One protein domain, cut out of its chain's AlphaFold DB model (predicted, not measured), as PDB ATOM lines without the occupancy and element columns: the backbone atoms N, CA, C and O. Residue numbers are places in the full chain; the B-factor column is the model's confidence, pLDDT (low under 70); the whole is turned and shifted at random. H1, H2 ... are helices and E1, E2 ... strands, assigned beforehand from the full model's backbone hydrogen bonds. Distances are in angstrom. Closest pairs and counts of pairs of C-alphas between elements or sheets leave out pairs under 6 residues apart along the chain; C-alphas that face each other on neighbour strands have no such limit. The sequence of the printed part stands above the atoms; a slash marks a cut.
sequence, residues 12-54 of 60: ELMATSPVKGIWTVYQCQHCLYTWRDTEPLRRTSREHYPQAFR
ATOM      1  N   GLU A  12     184.980 226.729  98.837       98.38
ATOM      2  CA  GLU A  12     185.342 228.142  98.738       98.38
ATOM      3  C   GLU A  12     186.096 228.629  99.977       98.38
ATOM      4  O   GLU A  12     185.932 228.112 101.087       98.38
ATOM      5  N   LEU A  13     186.928 229.652  99.778       98.31
ATOM      6  CA  LEU A  13     187.551 230.419 100.850       98.31
ATOM      7  C   LEU A  13     186.551 231.465 101.347       98.31
ATOM      8  O   LEU A  13     186.150 232.345 100.592       98.31
ATOM      9  N   MET A  14     186.209 231.408 102.632       98.12
ATOM     10  CA  MET A  14     185.264 232.342 103.253       98.12
ATOM     11  C   MET A  14     185.958 233.555 103.867       98.12
ATOM     12  O   MET A  14     185.452 234.671 103.803       98.12
ATOM     13  N   ALA A  15     187.103 233.333 104.514       98.31
ATOM     14  CA  ALA A  15     187.849 234.384 105.190       98.31
ATOM     15  C   ALA A  15     189.314 233.988 105.378       98.31
ATOM     16  O   ALA A  15     189.646 232.810 105.513       98.31
ATOM     17  N   THR A  16     190.181 234.991 105.470       98.44
ATOM     18  CA  THR A  16     191.556 234.836 105.952       98.44
ATOM     19  C   THR A  16     191.732 235.615 107.246       98.44
ATOM     20  O   THR A  16     191.028 236.597 107.496       98.44
ATOM     21  N   SER A  17     192.661 235.168 108.084       98.12
ATOM     22  CA  SER A  17     193.039 235.898 109.289       98.12
ATOM     23  C   SER A  17     193.501 237.325 108.954       98.12
ATOM     24  O   SER A  17     194.279 237.500 108.013       98.12
ATOM     25  N   PRO A  18     193.129 238.340 109.762       97.62
ATOM     26  CA  PRO A  18     193.662 239.698 109.618       97.62
ATOM     27  C   PRO A  18     195.182 239.755 109.843       97.62
ATOM     28  O   PRO A  18     195.856 240.650 109.340       97.62
ATOM     29  N   VAL A  19     195.735 238.781 110.573       97.81
ATOM     30  CA  VAL A  19     197.179 238.539 110.646       97.81
ATOM     31  C   VAL A  19     197.541 237.484 109.606       97.81
ATOM     32  O   VAL A  19     197.061 236.348 109.679       97.81
ATOM     33  N   LYS A  20     198.386 237.858 108.642       96.38
ATOM     34  CA  LYS A  20     198.762 237.019 107.497       96.38
ATOM     35  C   LYS A  20     199.262 235.637 107.941       96.38
ATOM     36  O   LYS A  20     200.189 235.539 108.738       96.38
ATOM     37  N   GLY A  21     198.682 234.586 107.361       94.38
ATOM     38  CA  GLY A  21     199.160 233.205 107.497       94.38
ATOM     39  C   GLY A  21     198.752 232.472 108.778       94.38
ATOM     40  O   GLY A  21     199.241 231.371 108.995       94.38
ATOM     41  N   ILE A  22     197.882 233.048 109.619       98.12
ATOM     42  CA  ILE A  22     197.476 232.398 110.880       98.12
ATOM     43  C   ILE A  22     196.351 231.379 110.680       98.12
ATOM     44  O   ILE A  22     196.381 230.321 111.298       98.12
ATOM     45  N   TRP A  23     195.353 231.686 109.853       98.06
ATOM     46  CA  TRP A  23     194.311 230.734 109.470       98.06
ATOM     47  C   TRP A  23     193.586 231.186 108.204       98.06
ATOM     48  O   TRP A  23     193.509 232.382 107.899       98.06
ATOM     49  N   THR A  24     192.989 230.212 107.530       98.44
ATOM     50  CA  THR A  24     192.046 230.380 106.423       98.44
ATOM     51  C   THR A  24     190.793 229.576 106.725       98.44
ATOM     52  O   THR A  24     190.888 228.408 107.099       98.44
ATOM     53  N   VAL A  25     189.620 230.190 106.586       98.50
ATOM     54  CA  VAL A  25     188.326 229.511 106.717       98.50
ATOM     55  C   VAL A  25     187.866 229.058 105.339       98.50
ATOM     56  O   VAL A  25     187.781 229.867 104.415       98.50
ATOM     57  N   TYR A  26     187.508 227.784 105.234       98.69
ATOM     58  CA  TYR A  26     186.928 227.164 104.050       98.69
ATOM     59  C   TYR A  26     185.490 226.738 104.320       98.69
ATOM     60  O   TYR A  26     185.155 226.387 105.454       98.69
ATOM     61  N   GLN A  27     184.660 226.720 103.281       98.62
ATOM     62  CA  GLN A  27     183.311 226.166 103.327       98.62
ATOM     63  C   GLN A  27     183.040 225.300 102.096       98.62
ATOM     64  O   GLN A  27     183.307 225.701 100.966       98.62
ATOM     65  N   CYS A  28     182.481 224.112 102.326       97.62
ATOM     66  CA  CYS A  28     181.899 223.298 101.265       97.62
ATOM     67  C   CYS A  28     180.579 223.909 100.800       97.62
ATOM     68  O   CYS A  28     179.688 224.111 101.624       97.62
ATOM     69  N   GLN A  29     180.435 224.133  99.498       96.19
ATOM     70  CA  GLN A  29     179.237 224.752  98.931       96.19
ATOM     71  C   GLN A  29     178.053 223.787  98.804       96.19
ATOM     72  O   GLN A  29     176.921 224.230  98.660       96.19
ATOM     73  N   HIS A  30     178.289 222.477  98.935       94.19
ATOM     74  CA  HIS A  30     177.214 221.482  98.971       94.19
ATOM     75  C   HIS A  30     176.612 221.329 100.375       94.19
ATOM     76  O   HIS A  30     175.432 221.565 100.601       94.19
ATOM     77  N   CYS A  31     177.436 220.968 101.367       95.69
ATOM     78  CA  CYS A  31     176.947 220.637 102.717       95.69
ATOM     79  C   CYS A  31     177.127 221.740 103.770       95.69
ATOM     80  O   CYS A  31     176.844 221.508 104.952       95.69
ATOM     81  N   LEU A  32     177.668 222.897 103.371       96.38
ATOM     82  CA  LEU A  32     177.938 224.069 104.216       96.38
ATOM     83  C   LEU A  32     178.858 223.805 105.416       96.38
ATOM     84  O   LEU A  32     178.942 224.615 106.339       96.38
ATOM     85  N   TYR A  33     179.563 222.671 105.431       97.44
ATOM     86  CA  TYR A  33     180.561 222.411 106.458       97.44
ATOM     87  C   TYR A  33     181.691 223.431 106.332       97.44
ATOM     88  O   TYR A  33     182.264 223.585 105.257       97.44
ATOM     89  N   THR A  34     182.005 224.090 107.443       98.38
ATOM     90  CA  THR A  34     183.011 225.149 107.524       98.38
ATOM     91  C   THR A  34     184.126 224.724 108.474       98.38
ATOM     92  O   THR A  34     183.857 224.200 109.558       98.38
ATOM     93  N   TRP A  35     185.382 224.944 108.087       98.31
ATOM     94  CA  TRP A  35     186.551 224.617 108.911       98.31
ATOM     95  C   TRP A  35     187.714 225.570 108.638       98.31
ATOM     96  O   TRP A  35     187.745 226.247 107.613       98.31
ATOM     97  N   ARG A  36     188.686 225.613 109.558       98.19
ATOM     98  CA  ARG A  36     189.968 226.300 109.346       98.19
ATOM     99  C   ARG A  36     191.040 225.310 108.901       98.19
ATOM    100  O   ARG A  36     191.012 224.158 109.330       98.19
ATOM    101  N   ASP A  37     192.003 225.761 108.102       97.50
ATOM    102  CA  ASP A  37     193.244 225.013 107.803       97.50
ATOM    103  C   ASP A  37     193.993 224.540 109.059       97.50
ATOM    104  O   ASP A  37     194.633 223.493 109.039       97.50
ATOM    105  N   THR A  38     193.880 225.290 110.153       97.75
ATOM    106  CA  THR A  38     194.522 225.003 111.443       97.75
ATOM    107  C   THR A  38     193.761 224.025 112.342       97.75
ATOM    108  O   THR A  38     194.253 223.679 113.416       97.75
ATOM    109  N   GLU A  39     192.573 223.554 111.947       97.75
ATOM    110  CA  GLU A  39     191.869 222.525 112.716       97.75
ATOM    111  C   GLU A  39     192.599 221.164 112.641       97.75
ATOM    112  O   GLU A  39     193.274 220.865 111.652       97.75
ATOM    113  N   PRO A  40     192.440 220.276 113.643       98.06
ATOM    114  CA  PRO A  40     193.042 218.945 113.601       98.06
ATOM    115  C   PRO A  40     192.565 218.122 112.396       98.06
ATOM    116  O   PRO A  40     191.440 218.294 111.924       98.06
ATOM    117  N   LEU A  41     193.351 217.120 111.985       98.00
ATOM    118  CA  LEU A  41     193.040 216.255 110.831       98.00
ATOM    119  C   LEU A  41     191.630 215.652 110.861       98.00
ATOM    120  O   LEU A  41     190.985 215.543 109.823       98.00
ATOM    121  N   ARG A  42     191.095 215.349 112.051       96.94
ATOM    122  CA  ARG A  42     189.712 214.864 112.230       96.94
ATOM    123  C   ARG A  42     188.621 215.852 111.772       96.94
ATOM    124  O   ARG A  42     187.440 215.517 111.824       96.94
ATOM    125  N   ARG A  43     188.992 217.086 111.416       97.50
ATOM    126  CA  ARG A  43     188.130 218.169 110.917       97.50
ATOM    127  C   ARG A  43     188.517 218.653 109.519       97.50
ATOM    128  O   ARG A  43     187.653 219.202 108.852       97.50
ATOM    129  N   THR A  44     189.754 218.435 109.072       97.62
ATOM    130  CA  THR A  44     190.271 218.952 107.790       97.62
ATOM    131  C   THR A  44     190.501 217.874 106.730       97.62
ATOM    132  O   THR A  44     190.495 218.185 105.543       97.62
ATOM    133  N   SER A  45     190.665 216.607 107.128       96.88
ATOM    134  CA  SER A  45     190.936 215.485 106.223       96.88
ATOM    135  C   SER A  45     189.761 214.518 106.154       96.88
ATOM    136  O   SER A  45     189.245 214.068 107.180       96.88
ATOM    137  N   ARG A  46     189.365 214.147 104.929       95.44
ATOM    138  CA  ARG A  46     188.320 213.144 104.684       95.44
ATOM    139  C   ARG A  46     188.654 211.801 105.316       95.44
ATOM    140  O   ARG A  46     187.771 211.195 105.912       95.44
ATOM    141  N   GLU A  47     189.902 211.354 105.211       96.56
ATOM    142  CA  GLU A  47     190.347 210.069 105.756       96.56
ATOM    143  C   GLU A  47     190.116 209.998 107.273       96.56
ATOM    144  O   GLU A  47     189.539 209.030 107.769       96.56
ATOM    145  N   HIS A  48     190.456 211.074 107.987       97.94
ATOM    146  CA  HIS A  48     190.363 211.154 109.446       97.94
ATOM    147  C   HIS A  48     189.012 211.670 109.967       97.94
ATOM    148  O   HIS A  48     188.766 211.627 111.176       97.94
ATOM    149  N   TYR A  49     188.126 212.171 109.098       97.75
ATOM    150  CA  TYR A  49     186.828 212.688 109.524       97.75
ATOM    151  C   TYR A  49     185.969 211.559 110.110       97.75
ATOM    152  O   TYR A  49     185.815 210.526 109.440       97.75
ATOM    153  N   PRO A  50     185.385 211.717 111.317       97.44
ATOM    154  CA  PRO A  50     184.671 210.630 111.974       97.44
ATOM    155  C   PRO A  50     183.513 210.126 111.118       97.44
ATOM    156  O   PRO A  50     182.663 210.908 110.690       97.44
ATOM    157  N   GLN A  51     183.470 208.812 110.894       95.56
ATOM    158  CA  GLN A  51     182.481 208.186 110.013       95.56
ATOM    159  C   GLN A  51     181.042 208.495 110.438       95.56
ATOM    160  O   GLN A  51     180.218 208.787 109.582       95.56
ATOM    161  N   ALA A  52     180.775 208.554 111.748       95.19
ATOM    162  CA  ALA A  52     179.461 208.878 112.306       95.19
ATOM    163  C   ALA A  52     178.921 210.272 111.918       95.19
ATOM    164  O   ALA A  52     177.730 210.519 112.068       95.19
ATOM    165  N   PHE A  53     179.775 211.181 111.435       94.69
ATOM    166  CA  PHE A  53     179.373 212.520 110.985       94.69
ATOM    167  C   PHE A  53     179.509 212.715 109.473       94.69
ATOM    168  O   PHE A  53     179.216 213.804 108.972       94.69
ATOM    169  N   ARG A  54     179.985 211.703 108.737       94.88
ATOM    170  CA  ARG A  54     180.019 211.766 107.275       94.88
ATOM    171  C   ARG A  54     178.587 211.749 106.758       94.88
ATOM    172  O   ARG A  54     177.732 211.060 107.306       94.88
TER     173      ARG A  54
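What this domain is: This is residues 12 to 54 of the 60 residues of the protein "4-hydroxybenzoate decarboxylase subunit D" of Citrobacter koseri (UniProt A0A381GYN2). With little regular structure, this is a small, flat meander of three strands, each the antiparallel neighbour of the one before, with a short helix past its E3 edge and residues 45 to 54 trailing beyond. Printed are 43 residues, under half in named elements, class mixed: three strands and one helix, in chain order E1, E2, E3, H1; the sheet order is E1 - E2 - E3. It is only just loose, close to compact, with a radius of gyration of the C-alphas of 11.3 A and spans of 34 by 21 by 11 A.

How they stand to each other: Look first at E2, residues 24 to 28, the inner strand. It makes an antiparallel hairpin with E1, residues 12 to 16, at 158 degrees; N 14 and O 25, 2.8 A apart, are within hydrogen-bond range. E3, residues 34 to 36, makes another with E2 at 154 degrees, N 26 and O 35 at 2.8 A. H1, residues 41 to 44, only grazes the sheet with residues 43 to 44; its closest C-alphas to E3 are Thr 44 and Trp 35, 6.9 A apart. H1 is too short for an O i to N i+4 pair.

Where its parts are: Find C-alpha 12 at (185.342, 228.142, 98.738), where E1 begins, 11.6 A long. E2 measures 13.4 A, E3 7.3 A, and H1 4.9 A, ending at C-alpha 44 (190.271, 218.952, 107.790).

The domain as a whole: The C-alphas farthest apart, of Val 19 and Ala 52, are 34.6 A apart. The printed part has no cut, no link is long, and no printed residue is under 70 in pLDDT.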